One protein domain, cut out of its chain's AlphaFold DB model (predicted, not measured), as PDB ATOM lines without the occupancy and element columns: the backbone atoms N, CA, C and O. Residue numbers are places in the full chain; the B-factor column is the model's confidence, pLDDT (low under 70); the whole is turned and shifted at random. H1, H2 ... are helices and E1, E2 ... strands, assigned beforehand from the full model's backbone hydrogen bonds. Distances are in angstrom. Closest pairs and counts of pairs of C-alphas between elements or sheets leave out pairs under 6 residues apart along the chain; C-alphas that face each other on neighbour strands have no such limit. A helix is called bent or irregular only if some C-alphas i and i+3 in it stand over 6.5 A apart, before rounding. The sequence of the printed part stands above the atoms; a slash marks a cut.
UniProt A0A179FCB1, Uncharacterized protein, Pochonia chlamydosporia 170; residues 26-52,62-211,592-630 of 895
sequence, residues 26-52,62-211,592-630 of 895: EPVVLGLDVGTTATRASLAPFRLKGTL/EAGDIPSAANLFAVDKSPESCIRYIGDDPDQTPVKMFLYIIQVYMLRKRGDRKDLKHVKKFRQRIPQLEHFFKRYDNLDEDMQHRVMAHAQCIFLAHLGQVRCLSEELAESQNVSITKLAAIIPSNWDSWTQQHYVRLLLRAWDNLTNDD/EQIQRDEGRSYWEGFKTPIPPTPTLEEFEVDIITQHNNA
ATOM      1  N   GLU A  26     -42.687   3.667  14.976       88.06
ATOM      2  CA  GLU A  26     -42.872   2.430  14.208       88.06
ATOM      3  C   GLU A  26     -41.513   1.920  13.687       88.06
ATOM      4  O   GLU A  26     -40.750   2.717  13.140       88.06
ATOM      5  N   PRO A  27     -41.182   0.623  13.825       90.75
ATOM      6  CA  PRO A  27     -39.921   0.096  13.315       90.75
ATOM      7  C   PRO A  27     -39.847   0.155  11.779       90.75
ATOM      8  O   PRO A  27     -40.798  -0.195  11.072       90.75
ATOM      9  N   VAL A  28     -38.679   0.548  11.268       90.38
ATOM     10  CA  VAL A  28     -38.328   0.601   9.839       90.38
ATOM     11  C   VAL A  28     -37.016  -0.133   9.544       90.38
ATOM     12  O   VAL A  28     -36.137  -0.258  10.402       90.38
ATOM     13  N   VAL A  29     -36.883  -0.575   8.292       91.38
ATOM     14  CA  VAL A  29     -35.619  -0.980   7.664       91.38
ATOM     15  C   VAL A  29     -34.953   0.239   7.025       91.38
ATOM     16  O   VAL A  29     -35.622   1.003   6.326       91.38
ATOM     17  N   LEU A  30     -33.637   0.368   7.191       93.00
ATOM     18  CA  LEU A  30     -32.777   1.258   6.407       93.00
ATOM     19  C   LEU A  30     -32.106   0.480   5.262       93.00
ATOM     20  O   LEU A  30     -31.240  -0.353   5.511       93.00
ATOM     21  N   GLY A  31     -32.459   0.753   4.008       92.75
ATOM     22  CA  GLY A  31     -31.688   0.300   2.843       92.75
ATOM     23  C   GLY A  31     -30.518   1.241   2.558       92.75
ATOM     24  O   GLY A  31     -30.722   2.456   2.538       92.75
ATOM     25  N   LEU A  32     -29.314   0.696   2.337       92.75
ATOM     26  CA  LEU A  32     -28.062   1.458   2.226       92.75
ATOM     27  C   LEU A  32     -27.202   1.022   1.025       92.75
ATOM     28  O   LEU A  32     -26.652  -0.079   1.018       92.75
ATOM     29  N   ASP A  33     -27.024   1.920   0.051       90.44
ATOM     30  CA  ASP A  33     -26.043   1.821  -1.044       90.44
ATOM     31  C   ASP A  33     -24.848   2.732  -0.750       90.44
ATOM     32  O   ASP A  33     -24.962   3.950  -0.867       90.44
ATOM     33  N   VAL A  34     -23.681   2.171  -0.421       87.56
ATOM     34  CA  VAL A  34     -22.417   2.927  -0.472       87.56
ATOM     35  C   VAL A  34     -21.940   2.932  -1.921       87.56
ATOM     36  O   VAL A  34     -21.107   2.122  -2.324       87.56
ATOM     37  N   GLY A  35     -22.535   3.810  -2.727       78.50
ATOM     38  CA  GLY A  35     -22.256   3.953  -4.151       78.50
ATOM     39  C   GLY A  35     -20.924   4.653  -4.442       78.50
ATOM     40  O   GLY A  35     -20.244   5.172  -3.557       78.50
ATOM     41  N   THR A  36     -20.528   4.669  -5.718       74.94
ATOM     42  CA  THR A  36     -19.286   5.339  -6.143       74.94
ATOM     43  C   THR A  36     -19.432   6.862  -6.124       74.94
ATOM     44  O   THR A  36     -18.565   7.544  -5.591       74.94
ATOM     45  N   THR A  37     -20.505   7.404  -6.712       70.62
ATOM     46  CA  THR A  37     -20.699   8.858  -6.899       70.62
ATOM     47  C   THR A  37     -21.388   9.556  -5.731       70.62
ATOM     48  O   THR A  37     -21.100  10.723  -5.471       70.62
ATOM     49  N   ALA A  38     -22.277   8.835  -5.050       78.50
ATOM     50  CA  ALA A  38     -22.870   9.197  -3.772       78.50
ATOM     51  C   ALA A  38     -23.265   7.920  -3.016       78.50
ATOM     52  O   ALA A  38     -23.469   6.871  -3.634       78.50
ATOM     53  N   THR A  39     -23.416   8.028  -1.698       86.44
ATOM     54  CA  THR A  39     -24.048   7.022  -0.836       86.44
ATOM     55  C   THR A  39     -25.535   7.342  -0.692       86.44
ATOM     56  O   THR A  39     -25.909   8.510  -0.627       86.44
ATOM     57  N   ARG A  40     -26.407   6.332  -0.676       86.06
ATOM     58  CA  ARG A  40     -27.867   6.510  -0.692       86.06
ATOM     59  C   ARG A  40     -28.531   5.690   0.399       86.06
ATOM     60  O   ARG A  40     -28.204   4.521   0.591       86.06
ATOM     61  N   ALA A  41     -29.492   6.315   1.067       88.38
ATOM     62  CA  ALA A  41     -30.237   5.760   2.185       88.38
ATOM     63  C   ALA A  41     -31.748   5.810   1.898       88.38
ATOM     64  O   ALA A  41     -32.239   6.766   1.296       88.38
ATOM     65  N   SER A  42     -32.500   4.795   2.324       87.69
ATOM     66  CA  SER A  42     -33.963   4.777   2.208       87.69
ATOM     67  C   SER A  42     -34.612   4.044   3.377       87.69
ATOM     68  O   SER A  42     -34.228   2.921   3.689       87.69
ATOM     69  N   LEU A  43     -35.648   4.639   3.971       87.19
ATOM     70  CA  LEU A  43     -36.451   4.013   5.026       87.19
ATOM     71  C   LEU A  43     -37.667   3.279   4.440       87.19
ATOM     72  O   LEU A  43     -38.331   3.799   3.539       87.19
ATOM     73  N   ALA A  44     -37.989   2.096   4.971       85.06
ATOM     74  CA  ALA A  44     -39.216   1.362   4.654       85.06
ATOM     75  C   ALA A  44     -39.837   0.720   5.919       85.06
ATOM     76  O   ALA A  44     -39.135   0.001   6.632       85.06
ATOM     77  N   PRO A  45     -41.129   0.954   6.226       79.94
ATOM     78  CA  PRO A  45     -41.792   0.408   7.417       79.94
ATOM     79  C   PRO A  45     -42.308  -1.017   7.221       79.94
ATOM     80  O   PRO A  45     -42.773  -1.381   6.143       79.94
ATOM     81  N   PHE A  46     -42.312  -1.801   8.303       71.81
ATOM     82  CA  PHE A  46     -42.760  -3.197   8.272       71.81
ATOM     83  C   PHE A  46     -44.279  -3.386   8.097       71.81
ATOM     84  O   PHE A  46     -44.701  -4.470   7.697       71.81
ATOM     85  N   ARG A  47     -45.130  -2.397   8.428       59.00
ATOM     86  CA  ARG A  47     -46.593  -2.620   8.531       59.00
ATOM     87  C   ARG A  47     -47.434  -2.184   7.330       59.00
ATOM     88  O   ARG A  47     -48.641  -2.424   7.343       59.00
ATOM     89  N   LEU A  48     -46.853  -1.597   6.281       48.69
ATOM     90  CA  LEU A  48     -47.601  -1.298   5.055       48.69
ATOM     91  C   LEU A  48     -47.501  -2.436   4.029       48.69
ATOM     92  O   LEU A  48     -46.416  -2.857   3.637       48.69
ATOM     93  N   LYS A  49     -48.655  -2.868   3.501       41.44
ATOM     94  CA  LYS A  49     -48.757  -3.705   2.288       41.44
ATOM     95  C   LYS A  49     -48.508  -2.859   1.026       41.44
ATOM     96  O   LYS A  49     -49.389  -2.692   0.189       41.44
ATOM     97  N   GLY A  50     -47.322  -2.264   0.949       43.19
ATOM     98  CA  GLY A  50     -46.905  -1.289  -0.057       43.19
ATOM     99  C   GLY A  50     -45.909  -0.292   0.537       43.19
ATOM    100  O   GLY A  50     -45.678  -0.276   1.742       43.19
ATOM    101  N   THR A  51     -45.321   0.575  -0.282       42.81
ATOM    102  CA  THR A  51     -44.581   1.732   0.248       42.81
ATOM    103  C   THR A  51     -45.521   2.710   0.948       42.81
ATOM    104  O   THR A  51     -46.680   2.854   0.549       42.81
ATOM    105  N   LEU A  52     -44.987   3.500   1.888       39.50
ATOM    106  CA  LEU A  52     -45.549   4.823   2.180       39.50
ATOM    107  C   LEU A  52     -45.788   5.552   0.847       39.50
ATOM    108  O   LEU A  52     -44.909   5.564  -0.020       39.50
ATOM    109  N   GLU A  62     -36.215  12.267  -0.584       40.09
ATOM    110  CA  GLU A  62     -35.134  11.292  -0.828       40.09
ATOM    111  C   GLU A  62     -33.998  11.718   0.126       40.09
ATOM    112  O   GLU A  62     -33.706  12.914   0.195       40.09
ATOM    113  N   ALA A  63     -33.386  10.807   0.896       42.56
ATOM    114  CA  ALA A  63     -32.202  11.163   1.683       42.56
ATOM    115  C   ALA A  63     -31.090  11.523   0.687       42.56
ATOM    116  O   ALA A  63     -30.592  10.646  -0.021       42.56
ATOM    117  N   GLY A  64     -30.821  12.826   0.549       57.22
ATOM    118  CA  GLY A  64     -30.071  13.372  -0.580       57.22
ATOM    119  C   GLY A  64     -28.700  12.724  -0.723       57.22
ATOM    120  O   GLY A  64     -28.039  12.511   0.290       57.22
ATOM    121  N   ASP A  65     -28.316  12.419  -1.971       69.38
ATOM    122  CA  ASP A  65     -27.055  11.773  -2.371       69.38
ATOM    123  C   ASP A  65     -25.902  12.163  -1.422       69.38
ATOM    124  O   ASP A  65     -25.381  13.273  -1.477       69.38
ATOM    125  N   ILE A  66     -25.522  11.265  -0.512       81.94
ATOM    126  CA  ILE A  66     -24.574  11.570   0.562       81.94
ATOM    127  C   ILE A  66     -23.153  11.572  -0.028       81.94
ATOM    128  O   ILE A  66     -22.808  10.631  -0.753       81.94
ATOM    129  N   PRO A  67     -22.310  12.579   0.283       83.44
ATOM    130  CA  PRO A  67     -20.872  12.593   0.004       83.44
ATOM    131  C   PRO A  67     -20.200  11.213   0.061       83.44
ATOM    132  O   PRO A  67     -20.163  10.599   1.116       83.44
ATOM    133  N   SER A  68     -19.666  10.703  -1.054       84.81
ATOM    134  CA  SER A  68     -19.026   9.372  -1.105       84.81
ATOM    135  C   SER A  68     -17.630   9.374  -1.719       84.81
ATOM    136  O   SER A  68     -17.205   8.375  -2.300       84.81
ATOM    137  N   ALA A  69     -16.897  10.475  -1.586       88.06
ATOM    138  CA  ALA A  69     -15.475  10.562  -1.888       88.06
ATOM    139  C   ALA A  69     -14.716  11.141  -0.696       88.06
ATOM    140  O   ALA A  69     -15.269  11.917   0.077       88.06
ATOM    141  N   ALA A  70     -13.443  10.792  -0.549       90.44
ATOM    142  CA  ALA A  70     -12.595  11.392   0.468       90.44
ATOM    143  C   ALA A  70     -11.138  11.500   0.018       90.44
ATOM    144  O   ALA A  70     -10.630  10.639  -0.704       90.44
ATOM    145  N   ASN A  71     -10.458  12.556   0.465       90.62
ATOM    146  CA  ASN A  71      -9.012  12.689   0.303       90.62
ATOM    147  C   ASN A  71      -8.312  11.893   1.415       90.62
ATOM    148  O   ASN A  71      -8.200  12.355   2.547       90.62
ATOM    149  N   LEU A  72      -7.860  10.681   1.087       90.81
ATOM    150  CA  LEU A  72      -7.256   9.754   2.054       90.81
ATOM    151  C   LEU A  72      -5.841  10.173   2.501       90.81
ATOM    152  O   LEU A  72      -5.307   9.607   3.451       90.81
ATOM    153  N   PHE A  73      -5.225  11.149   1.823       91.31
ATOM    154  CA  PHE A  73      -3.872  11.629   2.115       91.31
ATOM    155  C   PHE A  73      -3.844  12.845   3.055       91.31
ATOM    156  O   PHE A  73      -2.763  13.257   3.469       91.31
ATOM    157  N   ALA A  74      -5.001  13.408   3.412       90.44
ATOM    158  CA  ALA A  74      -5.128  14.564   4.301       90.44
ATOM    159  C   ALA A  74      -5.102  14.170   5.796       90.44
ATOM    160  O   ALA A  74      -5.986  14.526   6.573       90.44
ATOM    161  N   VAL A  75      -4.063  13.424   6.189       89.81
ATOM    162  CA  VAL A  75      -3.836  12.855   7.538       89.81
ATOM    163  C   VAL A  75      -3.561  13.899   8.638       89.81
ATOM    164  O   VAL A  75      -3.234  13.542   9.772       89.81
ATOM    165  N   ASP A  76      -3.639  15.180   8.282       90.06
ATOM    166  CA  ASP A  76      -3.580  16.377   9.123       90.06
ATOM    167  C   ASP A  76      -4.975  16.889   9.543       90.06
ATOM    168  O   ASP A  76      -5.079  17.754  10.412       90.06
ATOM    169  N   LYS A  77      -6.053  16.381   8.928       90.81
ATOM    170  CA  LYS A  77      -7.424  16.900   9.076       90.81
ATOM    171  C   LYS A  77      -8.331  15.927   9.822       90.81
ATOM    172  O   LYS A  77      -8.003  14.757  10.009       90.81
ATOM    173  N   SER A  78      -9.510  16.402  10.233       91.38
ATOM    174  CA  SER A  78     -10.528  15.510  10.797       91.38
ATOM    175  C   SER A  78     -11.120  14.623   9.686       91.38
ATOM    176  O   SER A  78     -11.341  15.133   8.578       91.38
ATOM    177  N   PRO A  79     -11.411  13.333   9.946       91.00
ATOM    178  CA  PRO A  79     -11.962  12.417   8.944       91.00
ATOM    179  C   PRO A  79     -13.232  12.943   8.260       91.00
ATOM    180  O   PRO A  79     -13.401  12.797   7.051       91.00
ATOM    181  N   GLU A  80     -14.091  13.633   9.012       89.94
ATOM    182  CA  GLU A  80     -15.347  14.228   8.542       89.94
ATOM    183  C   GLU A  80     -15.095  15.313   7.488       89.94
ATOM    184  O   GLU A  80     -15.823  15.412   6.504       89.94
ATOM    185  N   SER A  81     -14.042  16.115   7.676       88.69
ATOM    186  CA  SER A  81     -13.679  17.220   6.779       88.69
ATOM    187  C   SER A  81     -13.028  16.758   5.464       88.69
ATOM    188  O   SER A  81     -12.969  17.523   4.488       88.69
ATOM    189  N   CYS A  82     -12.562  15.507   5.425       89.06
ATOM    190  CA  CYS A  82     -12.026  14.849   4.237       89.06
ATOM    191  C   CYS A  82     -13.135  14.311   3.317       89.06
ATOM    192  O   CYS A  82     -12.899  14.216   2.112       89.06
ATOM    193  N   ILE A  83     -14.325  14.007   3.855       89.75
ATOM    194  CA  ILE A  83     -15.479  13.451   3.127       89.75
ATOM    195  C   ILE A  83     -16.195  14.542   2.320       89.75
ATOM    196  O   ILE A  83     -16.541  15.602   2.840       89.75
ATOM    197  N   ARG A  84     -16.399  14.296   1.019       84.94
ATOM    198  CA  ARG A  84     -16.990  15.221   0.033       84.94
ATOM    199  C   ARG A  84     -17.756  14.438  -1.043       84.94
ATOM    200  O   ARG A  84     -17.617  13.224  -1.176       84.94
ATOM    201  N   TYR A  85     -18.582  15.125  -1.828       77.81
ATOM    202  CA  TYR A  85     -19.051  14.586  -3.113       77.81
ATOM    203  C   TYR A  85     -17.846  14.295  -4.024       77.81
ATOM    204  O   TYR A  85     -16.808  14.940  -3.853       77.81
ATOM    205  N   ILE A  86     -17.976  13.393  -5.014       67.19
ATOM    206  CA  ILE A  86     -16.966  13.312  -6.085       67.19
ATOM    207  C   ILE A  86     -16.868  14.688  -6.748       67.19
ATOM    208  O   ILE A  86     -17.803  15.144  -7.407       67.19
ATOM    209  N   GLY A  87     -15.717  15.323  -6.570       61.94
ATOM    210  CA  GLY A  87     -15.323  16.537  -7.255       61.94
ATOM    211  C   GLY A  87     -14.067  16.284  -8.076       61.94
ATOM    212  O   GLY A  87     -13.988  15.330  -8.856       61.94
ATOM    213  N   ASP A  88     -13.098  17.175  -7.902       53.81
ATOM    214  CA  ASP A  88     -11.939  17.266  -8.785       53.81
ATOM    215  C   ASP A  88     -10.578  17.364  -8.086       53.81
ATOM    216  O   ASP A  88      -9.549  17.268  -8.750       53.81
ATOM    217  N   ASP A  89     -10.563  17.419  -6.750       66.62
ATOM    218  CA  ASP A  89      -9.356  17.152  -5.962       66.62
ATOM    219  C   ASP A  89      -8.714  15.831  -6.453       66.62
ATOM    220  O   ASP A  89      -9.358  14.778  -6.390       66.62
ATOM    221  N   PRO A  90      -7.471  15.858  -6.979       63.16
ATOM    222  CA  PRO A  90      -6.852  14.702  -7.624       63.16
ATOM    223  C   PRO A  90      -6.577  13.541  -6.661       63.16
ATOM    224  O   PRO A  90      -6.313  12.430  -7.126       63.16
ATOM    225  N   ASP A  91      -6.639  13.787  -5.353       72.75
ATOM    226  CA  ASP A  91      -6.432  12.803  -4.296       72.75
ATOM    227  C   ASP A  91      -7.749  12.205  -3.763       72.75
ATOM    228  O   ASP A  91      -7.723  11.271  -2.952       72.75
ATOM    229  N   GLN A  92      -8.910  12.696  -4.223       79.88
ATOM    230  CA  GLN A  92     -10.202  12.114  -3.859       79.88
ATOM    231  C   GLN A  92     -10.344  10.685  -4.382       79.88
ATOM    232  O   GLN A  92     -10.270  10.396  -5.578       79.88
ATOM    233  N   THR A  93     -10.629   9.789  -3.448       83.62
ATOM    234  CA  THR A  93     -10.923   8.381  -3.689       83.62
ATOM    235  C   THR A  93     -12.381   8.117  -3.296       83.62
ATOM    236  O   THR A  93     -12.777   8.524  -2.202       83.62
ATOM    237  N   PRO A  94     -13.203   7.450  -4.129       85.12
ATOM    238  CA  PRO A  94     -14.564   7.092  -3.738       85.12
ATOM    239  C   PRO A  94     -14.555   6.176  -2.509       85.12
ATOM    240  O   PRO A  94     -13.784   5.220  -2.470       85.12
ATOM    241  N   VAL A  95     -15.419   6.412  -1.525       87.31
ATOM    242  CA  VAL A  95     -15.425   5.696  -0.237       87.31
ATOM    243  C   VAL A  95     -15.657   4.187  -0.435       87.31
ATOM    244  O   VAL A  95     -14.961   3.385   0.186       87.31
ATOM    245  N   LYS A  96     -16.489   3.780  -1.414       85.00
ATOM    246  CA  LYS A  96     -16.659   2.372  -1.862       85.00
ATOM    247  C   LYS A  96     -15.331   1.685  -2.243       85.00
ATOM    248  O   LYS A  96     -15.238   0.461  -2.194       85.00
ATOM    249  N   MET A  97     -14.289   2.445  -2.605       85.00
ATOM    250  CA  MET A  97     -12.972   1.909  -2.971       85.00
ATOM    251  C   MET A  97     -12.072   1.566  -1.779       85.00
ATOM    252  O   MET A  97     -11.095   0.837  -1.967       85.00
ATOM    253  N   PHE A  98     -12.379   2.055  -0.572       86.50
ATOM    254  CA  PHE A  98     -11.538   1.864   0.614       86.50
ATOM    255  C   PHE A  98     -11.270   0.383   0.916       86.50
ATOM    256  O   PHE A  98     -10.123   0.004   1.140       86.50
ATOM    257  N   LEU A  99     -12.287  -0.481   0.829       85.19
ATOM    258  CA  LEU A  99     -12.124  -1.905   1.143       85.19
ATOM    259  C   LEU A  99     -11.137  -2.603   0.189       85.19
ATOM    260  O   LEU A  99     -10.296  -3.380   0.638       85.19
ATOM    261  N   TYR A 100     -11.146  -2.256  -1.106       84.75
ATOM    262  CA  TYR A 100     -10.134  -2.741  -2.056       84.75
ATOM    263  C   TYR A 100      -8.727  -2.205  -1.741       84.75
ATOM    264  O   TYR A 100      -7.737  -2.881  -2.022       84.75
ATOM    265  N   ILE A 101      -8.619  -0.993  -1.184       88.31
ATOM    266  CA  ILE A 101      -7.340  -0.406  -0.764       88.31
ATOM    267  C   ILE A 101      -6.775  -1.181   0.433       88.31
ATOM    268  O   ILE A 101      -5.616  -1.593   0.361       88.31
ATOM    269  N   ILE A 102      -7.586  -1.483   1.458       83.06
ATOM    270  CA  ILE A 102      -7.178  -2.371   2.565       83.06
ATOM    271  C   ILE A 102      -6.742  -3.732   2.017       83.06
ATOM    272  O   ILE A 102      -5.671  -4.228   2.357       83.06
ATOM    273  N   GLN A 103      -7.551  -4.335   1.141       81.69
ATOM    274  CA  GLN A 103      -7.275  -5.665   0.604       81.69
ATOM    275  C   GLN A 103      -5.936  -5.703  -0.144       81.69
ATOM    276  O   GLN A 103      -5.116  -6.594   0.081       81.69
ATOM    277  N   VAL A 104      -5.661  -4.698  -0.984       85.31
ATOM    278  CA  VAL A 104      -4.373  -4.559  -1.679       85.31
ATOM    279  C   VAL A 104      -3.222  -4.283  -0.710       85.31
ATOM    280  O   VAL A 104      -2.138  -4.831  -0.907       85.31
ATOM    281  N   TYR A 105      -3.427  -3.472   0.329       84.12
ATOM    282  CA  TYR A 105      -2.427  -3.213   1.368       84.12
ATOM    283  C   TYR A 105      -2.049  -4.502   2.121       84.12
ATOM    284  O   TYR A 105      -0.867  -4.851   2.182       84.12
ATOM    285  N   MET A 106      -3.034  -5.280   2.578       78.38
ATOM    286  CA  MET A 106      -2.806  -6.553   3.273       78.38
ATOM    287  C   MET A 106      -2.099  -7.580   2.381       78.38
ATOM    288  O   MET A 106      -1.099  -8.178   2.787       78.38
ATOM    289  N   LEU A 107      -2.547  -7.737   1.129       79.81
ATOM    290  CA  LEU A 107      -1.893  -8.597   0.131       79.81
ATOM    291  C   LEU A 107      -0.444  -8.168  -0.181       79.81
ATOM    292  O   LEU A 107       0.352  -8.986  -0.640       79.81
ATOM    293  N   ARG A 108      -0.075  -6.904   0.071       81.62
ATOM    294  CA  ARG A 108       1.307  -6.414  -0.062       81.62
ATOM    295  C   ARG A 108       2.151  -6.650   1.182       81.62
ATOM    296  O   ARG A 108       3.258  -7.157   1.027       81.62
ATOM    297  N   LYS A 109       1.663  -6.313   2.385       78.31
ATOM    298  CA  LYS A 109       2.417  -6.494   3.648       78.31
ATOM    299  C   LYS A 109       2.804  -7.961   3.885       78.31
ATOM    300  O   LYS A 109       3.876  -8.235   4.407       78.31
ATOM    301  N   ARG A 110       1.998  -8.903   3.383       77.94
ATOM    302  CA  ARG A 110       2.295 -10.348   3.345       77.94
ATOM    303  C   ARG A 110       3.507 -10.752   2.499       77.94
ATOM    304  O   ARG A 110       4.033 -11.844   2.685       77.94
ATOM    305  N   GLY A 111       3.913  -9.931   1.530       73.06
ATOM    306  CA  GLY A 111       5.074 -10.163   0.663       73.06
ATOM    307  C   GLY A 111       4.991 -11.363  -0.295       73.06
ATOM    308  O   GLY A 111       5.926 -11.580  -1.068       73.06
ATOM    309  N   ASP A 112       3.910 -12.153  -0.278       80.31
ATOM    310  CA  ASP A 112       3.854 -13.421  -1.011       80.31
ATOM    311  C   ASP A 112       3.867 -13.192  -2.539       80.31
ATOM    312  O   ASP A 112       3.194 -12.319  -3.099       80.31
ATOM    313  N   ARG A 113       4.663 -13.982  -3.267       77.31
ATOM    314  CA  ARG A 113       4.973 -13.734  -4.689       77.31
ATOM    315  C   ARG A 113       3.745 -13.888  -5.597       77.31
ATOM    316  O   ARG A 113       3.724 -13.346  -6.707       77.31
ATOM    317  N   LYS A 114       2.735 -14.644  -5.157       75.06
ATOM    318  CA  LYS A 114       1.435 -14.752  -5.842       75.06
ATOM    319  C   LYS A 114       0.630 -13.470  -5.652       75.06
ATOM    320  O   LYS A 114       0.134 -12.929  -6.638       75.06
ATOM    321  N   ASP A 115       0.581 -12.974  -4.426       75.62
ATOM    322  CA  ASP A 115      -0.218 -11.839  -3.971       75.62
ATOM    323  C   ASP A 115       0.281 -10.547  -4.618       75.62
ATOM    324  O   ASP A 115      -0.491  -9.845  -5.262       75.62
ATOM    325  N   LEU A 116       1.597 -10.308  -4.627       80.06
ATOM    326  CA  LEU A 116       2.202  -9.176  -5.341       80.06
ATOM    327  C   LEU A 116       1.914  -9.209  -6.858       80.06
ATOM    328  O   LEU A 116       1.670  -8.175  -7.487       80.06
ATOM    329  N   LYS A 117       1.883 -10.404  -7.467       81.12
ATOM    330  CA  LYS A 117       1.503 -10.591  -8.882       81.12
ATOM    331  C   LYS A 117      -0.000 -10.386  -9.109       81.12
ATOM    332  O   LYS A 117      -0.389  -9.947 -10.192       81.12
ATOM    333  N   HIS A 118      -0.829 -10.710  -8.123       73.94
ATOM    334  CA  HIS A 118      -2.273 -10.510  -8.140       73.94
ATOM    335  C   HIS A 118      -2.611  -9.016  -8.009       73.94
ATOM    336  O   HIS A 118      -3.208  -8.448  -8.923       73.94
ATOM    337  N   VAL A 119      -2.100  -8.357  -6.964       81.81
ATOM    338  CA  VAL A 119      -2.167  -6.907  -6.718       81.81
ATOM    339  C   VAL A 119      -1.784  -6.104  -7.958       81.81
ATOM    340  O   VAL A 119      -2.538  -5.221  -8.366       81.81
ATOM    341  N   LYS A 120      -0.661  -6.437  -8.615       81.69
ATOM    342  CA  LYS A 120      -0.235  -5.734  -9.835       81.69
ATOM    343  C   LYS A 120      -1.268  -5.829 -10.963       81.69
ATOM    344  O   LYS A 120      -1.539  -4.826 -11.612       81.69
ATOM    345  N   LYS A 121      -1.870  -7.003 -11.189       76.75
ATOM    346  CA  LYS A 121      -2.934  -7.170 -12.197       76.75
ATOM    347  C   LYS A 121      -4.229  -6.452 -11.813       76.75
ATOM    348  O   LYS A 121      -4.950  -6.012 -12.702       76.75
ATOM    349  N   PHE A 122      -4.556  -6.411 -10.523       75.69
ATOM    350  CA  PHE A 122      -5.793  -5.823 -10.019       75.69
ATOM    351  C   PHE A 122      -5.752  -4.291 -10.086       75.69
ATOM    352  O   PHE A 122      -6.620  -3.697 -10.721       75.69
ATOM    353  N   ARG A 123      -4.674  -3.664  -9.583       80.81
ATOM    354  CA  ARG A 123      -4.393  -2.227  -9.769       80.81
ATOM    355  C   ARG A 123      -4.484  -1.820 -11.245       80.81
ATOM    356  O   ARG A 123      -5.216  -0.902 -11.588       80.81
ATOM    357  N   GLN A 124      -3.839  -2.578 -12.138       73.44
ATOM    358  CA  GLN A 124      -3.859  -2.336 -13.590       73.44
ATOM    359  C   GLN A 124      -5.244  -2.428 -14.261       73.44
ATOM    360  O   GLN A 124      -5.366  -2.042 -15.422       73.44
ATOM    361  N   ARG A 125      -6.275  -2.947 -13.581       70.00
ATOM    362  CA  ARG A 125      -7.656  -3.009 -14.091       70.00
ATOM    363  C   ARG A 125      -8.570  -1.911 -13.553       70.00
ATOM    364  O   ARG A 125      -9.613  -1.675 -14.152       70.00
ATOM    365  N   ILE A 126      -8.194  -1.250 -12.458       74.06
ATOM    366  CA  ILE A 126      -8.991  -0.197 -11.825       74.06
ATOM    367  C   ILE A 126      -8.114   1.058 -11.699       74.06
ATOM    368  O   ILE A 126      -7.355   1.172 -10.731       74.06
ATOM    369  N   PRO A 127      -8.189   2.004 -12.658       70.94
ATOM    370  CA  PRO A 127      -7.288   3.157 -12.724       70.94
ATOM    371  C   PRO A 127      -7.196   3.978 -11.436       70.94
ATOM    372  O   PRO A 127      -6.122   4.476 -11.120       70.94
ATOM    373  N   GLN A 128      -8.279   4.082 -10.661       73.62
ATOM    374  CA  GLN A 128      -8.293   4.814  -9.389       73.62
ATOM    375  C   GLN A 128      -7.406   4.150  -8.325       73.62
ATOM    376  O   GLN A 128      -6.737   4.851  -7.573       73.62
ATOM    377  N   LEU A 129      -7.338   2.811  -8.294       80.25
ATOM    378  CA  LEU A 129      -6.421   2.093  -7.404       80.25
ATOM    379  C   LEU A 129      -4.971   2.261  -7.854       80.25
ATOM    380  O   LEU A 129      -4.100   2.453  -7.013       80.25
ATOM    381  N   GLU A 130      -4.695   2.223  -9.159       81.19
ATOM    382  CA  GLU A 130      -3.344   2.506  -9.655       81.19
ATOM    383  C   GLU A 130      -2.942   3.969  -9.411       81.19
ATOM    384  O   GLU A 130      -1.794   4.213  -9.059       81.19
ATOM    385  N   HIS A 131      -3.864   4.933  -9.509       77.88
ATOM    386  CA  HIS A 131      -3.614   6.343  -9.186       77.88
ATOM    387  C   HIS A 131      -3.319   6.538  -7.691       77.88
ATOM    388  O   HIS A 131      -2.276   7.097  -7.347       77.88
ATOM    389  N   PHE A 132      -4.187   6.019  -6.812       86.31
ATOM    390  CA  PHE A 132      -3.989   6.037  -5.361       86.31
ATOM    391  C   PHE A 132      -2.647   5.398  -4.986       86.31
ATOM    392  O   PHE A 132      -1.803   6.039  -4.358       86.31
ATOM    393  N   PHE A 133      -2.405   4.159  -5.426       88.75
ATOM    394  CA  PHE A 133      -1.181   3.466  -5.049       88.75
ATOM    395  C   PHE A 133       0.067   4.068  -5.697       88.75
ATOM    396  O   PHE A 133       1.102   4.084  -5.051       88.75
ATOM    397  N   LYS A 134      -0.006   4.653  -6.900       86.94
ATOM    398  CA  LYS A 134       1.128   5.387  -7.481       86.94
ATOM    399  C   LYS A 134       1.554   6.581  -6.619       86.94
ATOM    400  O   LYS A 134       2.737   6.898  -6.634       86.94
ATOM    401  N   ARG A 135       0.643   7.240  -5.891       86.88
ATOM    402  CA  ARG A 135       1.004   8.270  -4.897       86.88
ATOM    403  C   ARG A 135       1.542   7.632  -3.616       86.88
ATOM    404  O   ARG A 135       2.636   7.987  -3.192       86.88
ATOM    405  N   TYR A 136       0.801   6.674  -3.060       90.94
ATOM    406  CA  TYR A 136       1.139   5.947  -1.831       90.94
ATOM    407  C   TYR A 136       2.538   5.308  -1.868       90.94
ATOM    408  O   TYR A 136       3.276   5.384  -0.896       90.94
ATOM    409  N   ASP A 137       2.923   4.737  -3.012       91.19
ATOM    410  CA  ASP A 137       4.199   4.040  -3.223       91.19
ATOM    411  C   ASP A 137       5.436   4.964  -3.185       91.19
ATOM    412  O   ASP A 137       6.551   4.448  -3.177       91.19
ATOM    413  N   ASN A 138       5.263   6.297  -3.158       91.56
ATOM    414  CA  ASN A 138       6.363   7.266  -3.002       91.56
ATOM    415  C   ASN A 138       6.416   7.907  -1.602       91.56
ATOM    416  O   ASN A 138       7.223   8.810  -1.391       91.56
ATOM    417  N   LEU A 139       5.531   7.511  -0.685       90.88
ATOM    418  CA  LEU A 139       5.543   7.970   0.704       90.88
ATOM    419  C   LEU A 139       6.500   7.098   1.531       90.88
ATOM    420  O   LEU A 139       6.712   5.927   1.208       90.88
ATOM    421  N   ASP A 140       7.049   7.650   2.606       93.25
ATOM    422  CA  ASP A 140       7.740   6.902   3.662       93.25
ATOM    423  C   ASP A 140       6.799   5.913   4.387       93.25
ATOM    424  O   ASP A 140       5.580   5.940   4.198       93.25
ATOM    425  N   GLU A 141       7.355   4.985   5.173       87.00
ATOM    426  CA  GLU A 141       6.563   3.908   5.787       87.00
ATOM    427  C   GLU A 141       5.589   4.425   6.862       87.00
ATOM    428  O   GLU A 141       4.433   4.002   6.873       87.00
ATOM    429  N   ASP A 142       5.990   5.404   7.676       86.38
ATOM    430  CA  ASP A 142       5.143   5.972   8.731       86.38
ATOM    431  C   ASP A 142       3.957   6.755   8.142       86.38
ATOM    432  O   ASP A 142       2.808   6.600   8.566       86.38
ATOM    433  N   MET A 143       4.187   7.532   7.079       89.62
ATOM    434  CA  MET A 143       3.131   8.189   6.312       89.62
ATOM    435  C   MET A 143       2.236   7.173   5.580       89.62
ATOM    436  O   MET A 143       1.013   7.339   5.545       89.62
ATOM    437  N   GLN A 144       2.798   6.077   5.052       88.94
ATOM    438  CA  GLN A 144       2.022   4.955   4.499       88.94
ATOM    439  C   GLN A 144       1.108   4.302   5.553       88.94
ATOM    440  O   GLN A 144      -0.016   3.904   5.219       88.94
ATOM    441  N   HIS A 145       1.539   4.206   6.814       84.38
ATOM    442  CA  HIS A 145       0.711   3.721   7.923       84.38
ATOM    443  C   HIS A 145      -0.370   4.731   8.319       84.38
ATOM    444  O   HIS A 145      -1.547   4.364   8.380       84.38
ATOM    445  N   ARG A 146      -0.010   6.012   8.495       86.19
ATOM    446  CA  ARG A 146      -0.954   7.099   8.820       86.19
ATOM    447  C   ARG A 146      -2.087   7.210   7.800       86.19
ATOM    448  O   ARG A 146      -3.240   7.341   8.197       86.19
ATOM    449  N   VAL A 147      -1.789   7.091   6.503       91.12
ATOM    450  CA  VAL A 147      -2.803   7.098   5.429       91.12
ATOM    451  C   VAL A 147      -3.786   5.927   5.557       91.12
ATOM    452  O   VAL A 147      -4.984   6.118   5.356       91.12
ATOM    453  N   MET A 148      -3.326   4.727   5.924       88.38
ATOM    454  CA  MET A 148      -4.209   3.559   6.082       88.38
ATOM    455  C   MET A 148      -5.103   3.668   7.322       88.38
ATOM    456  O   MET A 148      -6.303   3.407   7.229       88.38
ATOM    457  N   ALA A 149      -4.549   4.117   8.453       84.50
ATOM    458  CA  ALA A 149      -5.317   4.383   9.669       84.50
ATOM    459  C   ALA A 149      -6.366   5.488   9.441       84.50
ATOM    460  O   ALA A 149      -7.552   5.300   9.718       84.50
ATOM    461  N   HIS A 150      -5.957   6.614   8.850       88.31
ATOM    462  CA  HIS A 150      -6.845   7.738   8.554       88.31
ATOM    463  C   HIS A 150      -7.966   7.353   7.575       88.31
ATOM    464  O   HIS A 150      -9.112   7.747   7.776       88.31
ATOM    465  N   ALA A 151      -7.682   6.517   6.570       89.31
ATOM    466  CA  ALA A 151      -8.698   6.011   5.649       89.31
ATOM    467  C   ALA A 151      -9.761   5.125   6.339       89.31
ATOM    468  O   ALA A 151     -10.937   5.197   5.977       89.31
ATOM    469  N   GLN A 152      -9.392   4.354   7.374       85.88
ATOM    470  CA  GLN A 152     -10.361   3.608   8.189       85.88
ATOM    471  C   GLN A 152     -11.237   4.546   9.028       85.88
ATOM    472  O   GLN A 152     -12.458   4.374   9.070       85.88
ATOM    473  N   CYS A 153     -10.638   5.574   9.634       88.25
ATOM    474  CA  CYS A 153     -11.373   6.610  10.358       88.25
ATOM    475  C   CYS A 153     -12.330   7.387   9.436       88.25
ATOM    476  O   CYS A 153     -13.463   7.644   9.829       88.25
ATOM    477  N   ILE A 154     -11.928   7.685   8.193       91.38
ATOM    478  CA  ILE A 154     -12.791   8.283   7.159       91.38
ATOM    479  C   ILE A 154     -14.002   7.393   6.863       91.38
ATOM    480  O   ILE A 154     -15.121   7.894   6.815       91.38
ATOM    481  N   PHE A 155     -13.821   6.083   6.673       91.94
ATOM    482  CA  PHE A 155     -14.951   5.201   6.356       91.94
ATOM    483  C   PHE A 155     -15.924   5.066   7.539       91.94
ATOM    484  O   PHE A 155     -17.137   5.044   7.338       91.94
ATOM    485  N   LEU A 156     -15.416   5.031   8.776       91.00
ATOM    486  CA  LEU A 156     -16.255   5.037   9.980       91.00
ATOM    487  C   LEU A 156     -16.983   6.377  10.171       91.00
ATOM    488  O   LEU A 156     -18.179   6.372  10.448       91.00
ATOM    489  N   ALA A 157     -16.310   7.511   9.953       91.62
ATOM    490  CA  ALA A 157     -16.932   8.837   9.987       91.62
ATOM    491  C   ALA A 157     -18.007   8.997   8.897       91.62
ATOM    492  O   ALA A 157     -19.063   9.569   9.160       91.62
ATOM    493  N   HIS A 158     -17.788   8.428   7.707       93.69
ATOM    494  CA  HIS A 158     -18.781   8.370   6.630       93.69
ATOM    495  C   HIS A 158     -20.029   7.594   7.051       93.69
ATOM    496  O   HIS A 158     -21.135   8.123   6.975       93.69
ATOM    497  N   LEU A 159     -19.868   6.370   7.565       93.50
ATOM    498  CA  LEU A 159     -21.004   5.604   8.084       93.50
ATOM    499  C   LEU A 159     -21.696   6.318   9.260       93.50
ATOM    500  O   LEU A 159     -22.919   6.270   9.352       93.50
ATOM    501  N   GLY A 160     -20.949   7.031  10.107       92.44
ATOM    502  CA  GLY A 160     -21.496   7.881  11.167       92.44
ATOM    503  C   GLY A 160     -22.355   9.036  10.637       92.44
ATOM    504  O   GLY A 160     -23.455   9.250  11.139       92.44
ATOM    505  N   GLN A 161     -21.914   9.732   9.582       90.94
ATOM    506  CA  GLN A 161     -22.713  10.763   8.903       90.94
ATOM    507  C   GLN A 161     -23.987  10.167   8.284       90.94
ATOM    508  O   GLN A 161     -25.076  10.710   8.474       90.94
ATOM    509  N   VAL A 162     -23.871   9.025   7.594       91.94
ATOM    510  CA  VAL A 162     -25.020   8.299   7.027       91.94
ATOM    511  C   VAL A 162     -26.005   7.897   8.124       91.94
ATOM    512  O   VAL A 162     -27.214   8.041   7.928       91.94
ATOM    513  N   ARG A 163     -25.512   7.440   9.283       93.50
ATOM    514  CA  ARG A 163     -26.343   7.130  10.448       93.50
ATOM    515  C   ARG A 163     -27.105   8.352  10.933       93.50
ATOM    516  O   ARG A 163     -28.330   8.306  10.911       93.50
ATOM    517  N   CYS A 164     -26.417   9.423  11.328       91.25
ATOM    518  CA  CYS A 164     -27.068  10.594  11.917       91.25
ATOM    519  C   CYS A 164     -28.137  11.175  10.980       91.25
ATOM    520  O   CYS A 164     -29.265  11.388  11.408       91.25
ATOM    521  N   LEU A 165     -27.844  11.302   9.680       89.81
ATOM    522  CA  LEU A 165     -28.819  11.765   8.684       89.81
ATOM    523  C   LEU A 165     -30.020  10.812   8.519       89.81
ATOM    524  O   LEU A 165     -31.137  11.259   8.263       89.81
ATOM    525  N   SER A 166     -29.813   9.499   8.666       90.19
ATOM    526  CA  SER A 166     -30.892   8.501   8.603       90.19
ATOM    527  C   SER A 166     -31.741   8.481   9.879       90.19
ATOM    528  O   SER A 166     -32.951   8.266   9.806       90.19
ATOM    529  N   GLU A 167     -31.129   8.718  11.039       91.38
ATOM    530  CA  GLU A 167     -31.789   8.752  12.348       91.38
ATOM    531  C   GLU A 167     -32.570  10.057  12.548       91.38
ATOM    532  O   GLU A 167     -33.749   9.993  12.884       91.38
ATOM    533  N   GLU A 168     -32.002  11.218  12.199       89.50
ATOM    534  CA  GLU A 168     -32.727  12.498  12.119       89.50
ATOM    535  C   GLU A 168     -33.957  12.388  11.199       89.50
ATOM    536  O   GLU A 168     -35.049  12.869  11.521       89.50
ATOM    537  N   LEU A 169     -33.812  11.700  10.057       85.19
ATOM    538  CA  LEU A 169     -34.917  11.427   9.144       85.19
ATOM    539  C   LEU A 169     -35.978  10.514   9.779       85.19
ATOM    540  O   LEU A 169     -37.172  10.799   9.655       85.19
ATOM    541  N   ALA A 170     -35.565   9.455  10.473       87.44
ATOM    542  CA  ALA A 170     -36.460   8.529  11.161       87.44
ATOM    543  C   ALA A 170     -37.244   9.220  12.296       87.44
ATOM    544  O   ALA A 170     -38.476   9.147  12.335       87.44
ATOM    545  N   GLU A 171     -36.563   9.993  13.147       88.56
ATOM    546  CA  GLU A 171     -37.185  10.822  14.185       88.56
ATOM    547  C   GLU A 171     -38.180  11.824  13.588       88.56
ATOM    548  O   GLU A 171     -39.301  11.969  14.089       88.56
ATOM    549  N   SER A 172     -37.825  12.474  12.473       85.56
ATOM    550  CA  SER A 172     -38.706  13.441  11.807       85.56
ATOM    551  C   SER A 172     -40.046  12.835  11.358       85.56
ATOM    552  O   SER A 172     -41.046  13.560  11.318       85.56
ATOM    553  N   GLN A 173     -40.062  11.522  11.088       84.06
ATOM    554  CA  GLN A 173     -41.206  10.721  10.640       84.06
ATOM    555  C   GLN A 173     -41.866   9.890  11.765       84.06
ATOM    556  O   GLN A 173     -42.846   9.196  11.501       84.06
ATOM    557  N   ASN A 174     -41.380   9.967  13.014       85.94
ATOM    558  CA  ASN A 174     -41.820   9.131  14.146       85.94
ATOM    559  C   ASN A 174     -41.666   7.613  13.873       85.94
ATOM    560  O   ASN A 174     -42.557   6.807  14.167       85.94
ATOM    561  N   VAL A 175     -40.519   7.221  13.316       87.94
ATOM    562  CA  VAL A 175     -40.119   5.824  13.080       87.94
ATOM    563  C   VAL A 175     -38.749   5.536  13.702       87.94
ATOM    564  O   VAL A 175     -38.011   6.464  14.022       87.94
ATOM    565  N   SER A 176     -38.402   4.263  13.905       91.75
ATOM    566  CA  SER A 176     -37.103   3.848  14.456       91.75
ATOM    567  C   SER A 176     -36.406   2.823  13.564       91.75
ATOM    568  O   SER A 176     -36.987   1.809  13.171       91.75
ATOM    569  N   ILE A 177     -35.137   3.074  13.234       92.06
ATOM    570  CA  ILE A 177     -34.322   2.126  12.467       92.06
ATOM    571  C   ILE A 177     -34.025   0.926  13.364       92.06
ATOM    572  O   ILE A 177     -33.440   1.071  14.433       92.06
ATOM    573  N   THR A 178     -34.466  -0.254  12.931       92.06
ATOM    574  CA  THR A 178     -34.306  -1.512  13.687       92.06
ATOM    575  C   THR A 178     -33.612  -2.610  12.891       92.06
ATOM    576  O   THR A 178     -33.159  -3.579  13.486       92.06
ATOM    577  N   LYS A 179     -33.499  -2.461  11.564       92.62
ATOM    578  CA  LYS A 179     -32.703  -3.328  10.682       92.62
ATOM    579  C   LYS A 179     -32.079  -2.531   9.543       92.62
ATOM    580  O   LYS A 179     -32.604  -1.487   9.152       92.62
ATOM    581  N   LEU A 180     -30.993  -3.055   8.984       93.75
ATOM    582  CA  LEU A 180     -30.224  -2.432   7.911       93.75
ATOM    583  C   LEU A 180     -30.046  -3.424   6.749       93.75
ATOM    584  O   LEU A 180     -29.570  -4.539   6.935       93.75
ATOM    585  N   ALA A 181     -30.441  -3.016   5.546       93.50
ATOM    586  CA  ALA A 181     -30.309  -3.769   4.304       93.50
ATOM    587  C   ALA A 181     -29.165  -3.166   3.464       93.50
ATOM    588  O   ALA A 181     -29.351  -2.196   2.724       93.50
ATOM    589  N   ALA A 182     -27.962  -3.702   3.648       92.81
ATOM    590  CA  ALA A 182     -26.709  -3.193   3.103       92.81
ATOM    591  C   ALA A 182     -26.417  -3.780   1.714       92.81
ATOM    592  O   ALA A 182     -26.323  -4.993   1.545       92.81
ATOM    593  N   ILE A 183     -26.231  -2.913   0.723       91.12
ATOM    594  CA  ILE A 183     -26.001  -3.320  -0.665       91.12
ATOM    595  C   ILE A 183     -24.511  -3.542  -0.930       91.12
ATOM    596  O   ILE A 183     -23.670  -2.726  -0.543       91.12
ATOM    597  N   ILE A 184     -24.197  -4.623  -1.649       87.38
ATOM    598  CA  ILE A 184     -22.854  -4.954  -2.134       87.38
ATOM    599  C   ILE A 184     -22.824  -5.093  -3.668       87.38
ATOM    600  O   ILE A 184     -23.787  -5.575  -4.271       87.38
ATOM    601  N   PRO A 185     -21.715  -4.717  -4.328       80.56
ATOM    602  CA  PRO A 185     -21.490  -5.049  -5.728       80.56
ATOM    603  C   PRO A 185     -21.048  -6.516  -5.862       80.56
ATOM    604  O   PRO A 185     -20.323  -7.048  -5.019       80.56
ATOM    605  N   SER A 186     -21.397  -7.165  -6.971       76.62
ATOM    606  CA  SER A 186     -21.131  -8.595  -7.226       76.62
ATOM    607  C   SER A 186     -19.649  -8.984  -7.329       76.62
ATOM    608  O   SER A 186     -19.319 -10.160  -7.461       76.62
ATOM    609  N   ASN A 187     -18.731  -8.013  -7.292       74.88
ATOM    610  CA  ASN A 187     -17.289  -8.246  -7.264       74.88
ATOM    611  C   ASN A 187     -16.666  -8.166  -5.850       74.88
ATOM    612  O   ASN A 187     -15.451  -8.328  -5.729       74.88
ATOM    613  N   TRP A 188     -17.456  -7.945  -4.791       80.25
ATOM    614  CA  TRP A 188     -17.001  -8.087  -3.402       80.25
ATOM    615  C   TRP A 188     -17.021  -9.555  -2.965       80.25
ATOM    616  O   TRP A 188     -18.024 -10.252  -3.117       80.25
ATOM    617  N   ASP A 189     -15.894 -10.023  -2.428       75.75
ATOM    618  CA  ASP A 189     -15.767 -11.364  -1.852       75.75
ATOM    619  C   ASP A 189     -16.254 -11.416  -0.399       75.75
ATOM    620  O   ASP A 189     -16.442 -10.392   0.262       75.75
ATOM    621  N   SER A 190     -16.423 -12.636   0.099       73.62
ATOM    622  CA  SER A 190     -16.814 -12.954   1.477       73.62
ATOM    623  C   SER A 190     -16.020 -12.183   2.548       73.62
ATOM    624  O   SER A 190     -16.603 -11.719   3.527       73.62
ATOM    625  N   TRP A 191     -14.712 -11.960   2.357       76.56
ATOM    626  CA  TRP A 191     -13.900 -11.132   3.264       76.56
ATOM    627  C   TRP A 191     -14.305  -9.656   3.231       76.56
ATOM    628  O   TRP A 191     -14.505  -9.044   4.281       76.56
ATOM    629  N   THR A 192     -14.448  -9.090   2.030       81.06
ATOM    630  CA  THR A 192     -14.853  -7.692   1.819       81.06
ATOM    631  C   THR A 192     -16.213  -7.423   2.463       81.06
ATOM    632  O   THR A 192     -16.391  -6.431   3.169       81.06
ATOM    633  N   GLN A 193     -17.147  -8.361   2.289       83.19
ATOM    634  CA  GLN A 193     -18.481  -8.333   2.889       83.19
ATOM    635  C   GLN A 193     -18.417  -8.385   4.426       83.19
ATOM    636  O   GLN A 193     -18.999  -7.531   5.094       83.19
ATOM    637  N   GLN A 194     -17.656  -9.323   5.004       80.38
ATOM    638  CA  GLN A 194     -17.468  -9.425   6.459       80.38
ATOM    639  C   GLN A 194     -16.799  -8.178   7.063       80.38
ATOM    640  O   GLN A 194     -17.166  -7.757   8.162       80.38
ATOM    641  N   HIS A 195     -15.845  -7.561   6.358       81.94
ATOM    642  CA  HIS A 195     -15.241  -6.297   6.780       81.94
ATOM    643  C   HIS A 195     -16.277  -5.163   6.774       81.94
ATOM    644  O   HIS A 195     -16.385  -4.431   7.755       81.94
ATOM    645  N   TYR A 196     -17.088  -5.054   5.718       88.25
ATOM    646  CA  TYR A 196     -18.147  -4.049   5.626       88.25
ATOM    647  C   TYR A 196     -19.186  -4.184   6.751       88.25
ATOM    648  O   TYR A 196     -19.476  -3.195   7.422       88.25
ATOM    649  N   VAL A 197     -19.670  -5.402   7.039       85.69
ATOM    650  CA  VAL A 197     -20.606  -5.659   8.153       85.69
ATOM    651  C   VAL A 197     -20.008  -5.241   9.501       85.69
ATOM    652  O   VAL A 197     -20.688  -4.590  10.292       85.69
ATOM    653  N   ARG A 198     -18.724  -5.522   9.763       84.94
ATOM    654  CA  ARG A 198     -18.053  -5.082  11.004       84.94
ATOM    655  C   ARG A 198     -17.927  -3.557  11.109       84.94
ATOM    656  O   ARG A 198     -18.039  -3.027  12.212       84.94
ATOM    657  N   LEU A 199     -17.720  -2.841   9.998       89.25
ATOM    658  CA  LEU A 199     -17.726  -1.370   9.998       89.25
ATOM    659  C   LEU A 199     -19.141  -0.809  10.219       89.25
ATOM    660  O   LEU A 199     -19.289   0.160  10.960       89.25
ATOM    661  N   LEU A 200     -20.180  -1.447   9.666       91.19
ATOM    662  CA  LEU A 200     -21.579  -1.093   9.933       91.19
ATOM    663  C   LEU A 200     -21.953  -1.301  11.411       91.19
ATOM    664  O   LEU A 200     -22.509  -0.388  12.010       91.19
ATOM    665  N   LEU A 201     -21.568  -2.424  12.028       87.81
ATOM    666  CA  LEU A 201     -21.777  -2.688  13.466       87.81
ATOM    667  C   LEU A 201     -20.996  -1.732  14.389       87.81
ATOM    668  O   LEU A 201     -21.360  -1.563  15.547       87.81
ATOM    669  N   ARG A 202     -19.918  -1.101  13.903       89.19
ATOM    670  CA  ARG A 202     -19.215  -0.029  14.632       89.19
ATOM    671  C   ARG A 202     -19.864   1.341  14.468       89.19
ATOM    672  O   ARG A 202     -19.674   2.190  15.331       89.19
ATOM    673  N   ALA A 203     -20.588   1.562  13.374       91.06
ATOM    674  CA  ALA A 203     -21.336   2.792  13.145       91.06
ATOM    675  C   ALA A 203     -22.724   2.760  13.808       91.06
ATOM    676  O   ALA A 203     -23.164   3.785  14.309       91.06
ATOM    677  N   TRP A 204     -23.381   1.595  13.850       90.50
ATOM    678  CA  TRP A 204     -24.660   1.348  14.523       90.50
ATOM    679  C   TRP A 204     -24.472   0.444  15.749       90.50
ATOM    680  O   TRP A 204     -24.660  -0.769  15.680       90.50
ATOM    681  N   ASP A 205     -24.135   1.046  16.891       85.25
ATOM    682  CA  ASP A 205     -23.946   0.359  18.178       85.25
ATOM    683  C   ASP A 205     -25.243  -0.219  18.785       85.25
ATOM    684  O   ASP A 205     -25.195  -1.010  19.727       85.25
ATOM    685  N   ASN A 206     -26.400   0.132  18.220       85.19
ATOM    686  CA  ASN A 206     -27.722  -0.387  18.572       85.19
ATOM    687  C   ASN A 206     -28.181  -1.598  17.734       85.19
ATOM    688  O   ASN A 206     -29.238  -2.153  18.038       85.19
ATOM    689  N   LEU A 207     -27.445  -2.000  16.688       86.69
ATOM    690  CA  LEU A 207     -27.805  -3.124  15.813       86.69
ATOM    691  C   LEU A 207     -26.923  -4.350  16.072       86.69
ATOM    692  O   LEU A 207     -25.728  -4.236  16.344       86.69
ATOM    693  N   THR A 208     -27.498  -5.547  15.937       84.19
ATOM    694  CA  THR A 208     -26.743  -6.805  15.987       84.19
ATOM    695  C   THR A 208     -26.443  -7.339  14.584       84.19
ATOM    696  O   THR A 208     -26.982  -6.869  13.581       84.19
ATOM    697  N   ASN A 209     -25.601  -8.373  14.492       76.81
ATOM    698  CA  ASN A 209     -25.325  -9.049  13.223       76.81
ATOM    699  C   ASN A 209     -26.593  -9.656  12.580       76.81
ATOM    700  O   ASN A 209     -26.656  -9.758  11.362       76.81
ATOM    701  N   ASP A 210     -27.610 -10.012  13.374       79.94
ATOM    702  CA  ASP A 210     -28.883 -10.564  12.878       79.94
ATOM    703  C   ASP A 210     -29.859  -9.456  12.403       79.94
ATOM    704  O   ASP A 210     -30.930  -9.737  11.853       79.94
ATOM    705  N   ASP A 211     -29.496  -8.183  12.585       85.44
ATOM    706  CA  ASP A 211     -30.246  -7.003  12.132       85.44
ATOM    707  C   ASP A 211     -29.681  -6.385  10.850       85.44
ATOM    708  O   ASP A 211     -30.357  -5.575  10.212       85.44
ATOM    709  N   GLU A 592     -23.164 -22.679  -5.037       45.94
ATOM    710  CA  GLU A 592     -22.874 -22.299  -3.652       45.94
ATOM    711  C   GLU A 592     -21.769 -21.221  -3.540       45.94
ATOM    712  O   GLU A 592     -21.935 -20.222  -2.843       45.94
ATOM    713  N   GLN A 593     -20.656 -21.382  -4.270       47.50
ATOM    714  CA  GLN A 593     -19.556 -20.405  -4.338       47.50
ATOM    715  C   GLN A 593     -19.918 -19.158  -5.170       47.50
ATOM    716  O   GLN A 593     -19.221 -18.154  -5.092       47.50
ATOM    717  N   ILE A 594     -20.983 -19.200  -5.976       46.28
ATOM    718  CA  ILE A 594     -21.625 -17.995  -6.508       46.28
ATOM    719  C   ILE A 594     -22.348 -17.346  -5.331       46.28
ATOM    720  O   ILE A 594     -21.820 -16.400  -4.768       46.28
ATOM    721  N   GLN A 595     -23.463 -17.914  -4.872       48.81
ATOM    722  CA  GLN A 595     -24.396 -17.260  -3.945       48.81
ATOM    723  C   GLN A 595     -23.772 -16.767  -2.622       48.81
ATOM    724  O   GLN A 595     -24.321 -15.854  -2.020       48.81
ATOM    725  N   ARG A 596     -22.630 -17.313  -2.170       52.03
ATOM    726  CA  ARG A 596     -21.899 -16.809  -0.984       52.03
ATOM    727  C   ARG A 596     -20.618 -16.021  -1.265       52.03
ATOM    728  O   ARG A 596     -20.044 -15.466  -0.333       52.03
ATOM    729  N   ASP A 597     -20.095 -16.034  -2.490       58.72
ATOM    730  CA  ASP A 597     -18.748 -15.519  -2.778       58.72
ATOM    731  C   ASP A 597     -18.565 -15.125  -4.260       58.72
ATOM    732  O   ASP A 597     -17.549 -15.427  -4.888       58.72
ATOM    733  N   GLU A 598     -19.551 -14.453  -4.866       57.88
ATOM    734  CA  GLU A 598     -19.525 -14.103  -6.299       57.88
ATOM    735  C   GLU A 598     -18.249 -13.367  -6.711       57.88
ATOM    736  O   GLU A 598     -17.616 -13.721  -7.718       57.88
ATOM    737  N   GLY A 599     -17.808 -12.420  -5.874       53.25
ATOM    738  CA  GLY A 599     -16.574 -11.673  -6.075       53.25
ATOM    739  C   GLY A 599     -15.343 -12.564  -6.153       53.25
ATOM    740  O   GLY A 599     -14.456 -12.318  -6.973       53.25
ATOM    741  N   ARG A 600     -15.302 -13.684  -5.423       59.78
ATOM    742  CA  ARG A 600     -14.221 -14.665  -5.556       59.78
ATOM    743  C   ARG A 600     -14.112 -15.241  -6.958       59.78
ATOM    744  O   ARG A 600     -12.996 -15.511  -7.387       59.78
ATOM    745  N   SER A 601     -15.195 -15.384  -7.720       54.25
ATOM    746  CA  SER A 601     -15.083 -15.832  -9.117       54.25
ATOM    747  C   SER A 601     -14.352 -14.802 -10.001       54.25
ATOM    748  O   SER A 601     -13.514 -15.169 -10.833       54.25
ATOM    749  N   TYR A 602     -14.579 -13.511  -9.741       54.12
ATOM    750  CA  TYR A 602     -13.852 -12.388 -10.335       54.12
ATOM    751  C   TYR A 602     -12.369 -12.388  -9.898       54.12
ATOM    752  O   TYR A 602     -11.488 -12.247 -10.754       54.12
ATOM    753  N   TRP A 603     -12.062 -12.684  -8.627       53.66
ATOM    754  CA  TRP A 603     -10.689 -12.844  -8.113       53.66
ATOM    755  C   TRP A 603      -9.966 -14.129  -8.595       53.66
ATOM    756  O   TRP A 603      -8.754 -14.114  -8.829       53.66
ATOM    757  N   GLU A 604     -10.674 -15.237  -8.838       52.97
ATOM    758  CA  GLU A 604     -10.109 -16.494  -9.371       52.97
ATOM    759  C   GLU A 604      -9.708 -16.363 -10.853       52.97
ATOM    760  O   GLU A 604      -8.719 -16.965 -11.299       52.97
ATOM    761  N   GLY A 605     -10.382 -15.487 -11.613       45.56
ATOM    762  CA  GLY A 605     -10.052 -15.153 -13.006       45.56
ATOM    763  C   GLY A 605      -8.617 -14.637 -13.224       45.56
ATOM    764  O   GLY A 605      -8.114 -14.618 -14.353       45.56
ATOM    765  N   PHE A 606      -7.905 -14.273 -12.154       47.25
ATOM    766  CA  PHE A 606      -6.506 -13.855 -12.186       47.25
ATOM    767  C   PHE A 606      -5.500 -15.028 -12.286       47.25
ATOM    768  O   PHE A 606      -4.309 -14.774 -12.510       47.25
ATOM    769  N   LYS A 607      -5.956 -16.293 -12.240       35.75
ATOM    770  CA  LYS A 607      -5.159 -17.531 -12.427       35.75
ATOM    771  C   LYS A 607      -3.975 -17.685 -11.458       35.75
ATOM    772  O   LYS A 607      -2.847 -17.982 -11.861       35.75
ATOM    773  N   THR A 608      -4.250 -17.515 -10.173       37.03
ATOM    774  CA  THR A 608      -3.391 -17.907  -9.044       37.03
ATOM    775  C   THR A 608      -4.273 -18.558  -7.980       37.03
ATOM    776  O   THR A 608      -5.435 -18.168  -7.879       37.03
ATOM    777  N   PRO A 609      -3.768 -19.505  -7.164       37.88
ATOM    778  CA  PRO A 609      -4.428 -19.830  -5.905       37.88
ATOM    779  C   PRO A 609      -4.598 -18.535  -5.113       37.88
ATOM    780  O   PRO A 609      -3.620 -17.793  -4.976       37.88
ATOM    781  N   ILE A 610      -5.813 -18.256  -4.650       40.84
ATOM    782  CA  ILE A 610      -6.064 -17.144  -3.732       40.84
ATOM    783  C   ILE A 610      -5.312 -17.468  -2.427       40.84
ATOM    784  O   ILE A 610      -5.368 -18.619  -1.979       40.84
ATOM    785  N   PRO A 611      -4.536 -16.525  -1.866       39.88
ATOM    786  CA  PRO A 611      -3.866 -16.729  -0.584       39.88
ATOM    787  C   PRO A 611      -4.898 -16.965   0.528       39.88
ATOM    788  O   PRO A 611      -6.015 -16.461   0.427       39.88
ATOM    789  N   PRO A 612      -4.556 -17.688   1.609       41.81
ATOM    790  CA  PRO A 612      -5.448 -17.794   2.761       41.81
ATOM    791  C   PRO A 612      -5.706 -16.387   3.308       41.81
ATOM    792  O   PRO A 612      -4.758 -15.702   3.682       41.81
ATOM    793  N   THR A 613      -6.955 -15.935   3.284       43.78
ATOM    794  CA  THR A 613      -7.396 -14.582   3.659       43.78
ATOM    795  C   THR A 613      -6.798 -14.115   4.998       43.78
ATOM    796  O   THR A 613      -6.707 -14.935   5.912       43.78
ATOM    797  N   PRO A 614      -6.359 -12.847   5.146       43.91
ATOM    798  CA  PRO A 614      -5.893 -12.339   6.436       43.91
ATOM    799  C   PRO A 614      -7.044 -12.247   7.432       43.91
ATOM    800  O   PRO A 614      -8.159 -11.865   7.057       43.91
ATOM    801  N   THR A 615      -6.781 -12.573   8.699       46.19
ATOM    802  CA  THR A 615      -7.782 -12.304   9.736       46.19
ATOM    803  C   THR A 615      -7.863 -10.795   9.935       46.19
ATOM    804  O   THR A 615      -6.882 -10.071   9.764       46.19
ATOM    805  N   LEU A 616      -9.044 -10.273  10.263       49.47
ATOM    806  CA  LEU A 616      -9.151  -8.836  10.526       49.47
ATOM    807  C   LEU A 616      -8.431  -8.449  11.821       49.47
ATOM    808  O   LEU A 616      -7.992  -7.309  11.939       49.47
ATOM    809  N   GLU A 617      -8.253  -9.395  12.749       55.47
ATOM    810  CA  GLU A 617      -7.419  -9.182  13.929       55.47
ATOM    811  C   GLU A 617      -5.961  -8.856  13.551       55.47
ATOM    812  O   GLU A 617      -5.375  -7.998  14.200       55.47
ATOM    813  N   GLU A 618      -5.391  -9.445  12.487       53.62
ATOM    814  CA  GLU A 618      -4.051  -9.076  11.985       53.62
ATOM    815  C   GLU A 618      -3.996  -7.587  11.588       53.62
ATOM    816  O   GLU A 618      -3.106  -6.861  12.024       53.62
ATOM    817  N   PHE A 619      -4.979  -7.107  10.815       55.84
ATOM    818  CA  PHE A 619      -5.038  -5.716  10.341       55.84
ATOM    819  C   PHE A 619      -5.248  -4.704  11.475       55.84
ATOM    820  O   PHE A 619      -4.599  -3.658  11.506       55.84
ATOM    821  N   GLU A 620      -6.153  -5.004  12.407       58.09
ATOM    822  CA  GLU A 620      -6.481  -4.092  13.505       58.09
ATOM    823  C   GLU A 620      -5.384  -4.067  14.574       58.09
ATOM    824  O   GLU A 620      -5.077  -2.997  15.096       58.09
ATOM    825  N   VAL A 621      -4.728  -5.202  14.851       56.31
ATOM    826  CA  VAL A 621      -3.536  -5.232  15.711       56.31
ATOM    827  C   VAL A 621      -2.375  -4.483  15.062       56.31
ATOM    828  O   VAL A 621      -1.731  -3.703  15.763       56.31
ATOM    829  N   ASP A 622      -2.124  -4.648  13.759       56.41
ATOM    830  CA  ASP A 622      -1.070  -3.904  13.058       56.41
ATOM    831  C   ASP A 622      -1.309  -2.388  13.133       56.41
ATOM    832  O   ASP A 622      -0.431  -1.665  13.606       56.41
ATOM    833  N   ILE A 623      -2.500  -1.901  12.749       56.41
ATOM    834  CA  ILE A 623      -2.813  -0.460  12.778       56.41
ATOM    835  C   ILE A 623      -2.779   0.103  14.201       56.41
ATOM    836  O   ILE A 623      -2.169   1.149  14.413       56.41
ATOM    837  N   ILE A 624      -3.389  -0.562  15.187       54.03
ATOM    838  CA  ILE A 624      -3.431  -0.039  16.562       54.03
ATOM    839  C   ILE A 624      -2.030  -0.056  17.189       54.03
ATOM    840  O   ILE A 624      -1.650   0.895  17.868       54.03
ATOM    841  N   THR A 625      -1.225  -1.091  16.933       52.47
ATOM    842  CA  THR A 625       0.152  -1.164  17.449       52.47
ATOM    843  C   THR A 625       1.046  -0.115  16.786       52.47
ATOM    844  O   THR A 625       1.800   0.562  17.479       52.47
ATOM    845  N   GLN A 626       0.944   0.072  15.466       53.62
ATOM    846  CA  GLN A 626       1.738   1.065  14.733       53.62
ATOM    847  C   GLN A 626       1.321   2.498  15.092       53.62
ATOM    848  O   GLN A 626       2.192   3.320  15.359       53.62
ATOM    849  N   HIS A 627       0.021   2.790  15.206       50.53
ATOM    850  CA  HIS A 627      -0.452   4.124  15.590       50.53
ATOM    851  C   HIS A 627      -0.041   4.494  17.023       50.53
ATOM    852  O   HIS A 627       0.430   5.612  17.231       50.53
ATOM    853  N   ASN A 628      -0.156   3.568  17.984       49.22
ATOM    854  CA  ASN A 628       0.279   3.800  19.367       49.22
ATOM    855  C   ASN A 628       1.804   3.978  19.477       49.22
ATOM    856  O   ASN A 628       2.270   4.753  20.308       49.22
ATOM    857  N   ASN A 629       2.584   3.274  18.649       47.56
ATOM    858  CA  ASN A 629       4.036   3.454  18.594       47.56
ATOM    859  C   ASN A 629       4.410   4.812  17.981       47.56
ATOM    860  O   ASN A 629       5.289   5.480  18.513       47.56
ATOM    861  N   ALA A 630       3.732   5.237  16.908       46.91
ATOM    862  CA  ALA A 630       3.963   6.534  16.277       46.91
ATOM    863  C   ALA A 630       3.608   7.699  17.216       46.91
ATOM    864  O   ALA A 630       4.432   8.584  17.416       46.91
TER     865      ALA A 630
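What this domain is: This is residues 26 to 52, 62 to 211 and 592 to 630 of the 895 residues of an uncharacterized protein of Pochonia chlamydosporia 170 (UniProt A0A179FCB1). One long helix, H5, runs along most of the domain's length, with its later part over a strongly twisted sheet of four strands and its earlier part beside H2, H9 and the small pair of strands E4 and E5. H6 meets H5 near the middle of H5 with its last residues, 199 to 203, at a steep tilt, H3 and H4 lie beyond H2 at the end away from the large sheet, and H7 and H8 lie off to one side beyond H6. The printed part has 216 residues, with named elements in the order E1 E2 E3 E4 H1 E5 H2 H3 H4 H5 E6 H6 H7 H8 H9. The large sheet has the order E3, E2, E1, E6 and is mixed, E4 and E5 are antiparallel, and the class is mixed, helices and strands. The whole is compact, with a radius of gyration of the C-alphas of 18.2 A and spans of 55 by 44 by 33 A.

Where its parts are: E1, residues 26 to 34, begins with C-alpha 26 at (-42.872, 2.430, 14.208) and is 25.2 A long. E2 follows at residues 39 to 45, 20.7 A, then E3 at 63 to 66, E4 at 69 to 71, H1 at 79 to 82 and E5 at 92 to 94. H2, residues 95 to 109, is 22.0 A long and only just irregular: C-alphas 96 and 99 are 6.9 A apart. H3 is residues 113 to 123, 15.7 A, and H4 residues 127 to 136, 14.1 A. H5, residues 141 to 172, is 46.7 A long, from C-alpha 141 at (6.563, 3.908, 5.787) to C-alpha 172 at (-38.706, 13.441, 11.807). E6, residues 175 to 184, is 25.4 A and bends by 62 degrees at residue 178. H6 is residues 190 to 203, 20.1 A, H7 residues 592 to 595, H8 residues 598 to 604, and H9 residues 616 to 630, 21.0 A, ending with C-alpha 630 at (3.963, 6.534, 16.277).

How they stand to each other: H5 and H6 on one face of the large sheet make two layers, a sheet with helices on one face. H5 is the hub, touching four other helices, and its height over the sheet is 12.9 A. It lies over E2 and E1, slantwise to the strands, at 35 degrees to E2 on the local plane. E1 and E2 are a hairpin, with N 31 and O 42 at 2.8 A; E1 and E6 are parallel, with N 30 and O 179 at 2.9 A; E3 and E2 are antiparallel, with N 39 and O 66 at 2.8 A. E3 runs on into E4, which is antiparallel to E5, with N 70 and O 93 at 2.9 A. H1 touches H5, the C-alphas of Pro 79 and Ile 154 being closest at 4.6 A. H2 touches H5 at a shallow tilt of 29 degrees, opposite ways, closest at C-alphas Val 95 and Phe 155, 6.6 A. H6 touches H5 at a steep tilt of 61 degrees, closest at C-alphas Gly 160 and Ala 203, 5.5 A. H9 touches H5 at a steep tilt of 67 degrees, closest at C-alphas Ala 149 and Ile 623, 6.3 A. H2 and H3 are a helical hairpin, closest at C-alphas Leu 107 and Asp 115, 5.5 A. H4 is close to H2 but not clearly touching, with C-alphas Ile 101 and Leu 129 closest at 7.2 A. H8 is close to H6 but not clearly touching, with C-alphas Ser 190 and Gly 599 closest at 7.7 A. H7 and H8 only just touch, with 3 pairs of C-alphas within 8 A, and only at the corner. Every O i to N i+4 pair is within hydrogen-bond range in H4, H5, H6 and H9, against 9 of 11 in H2, 6 of 7 in H3 and 2 of 3 in H8; H1 and H7 are too short for such a pair.

The domain as a whole: The C-alphas of Lys 49 and Asp 140 are the two farthest apart, 57.5 A. Residues 53 to 61 and 212 to 591 are cut out, with C-alpha gaps of 12.6 A and 23.2 A. H8 to H9 is a long link. Mean pLDDT of the printed part is 76.7; residues 47 to 52, 62 to 65, 86 to 90 and 592 to 630 are under 70.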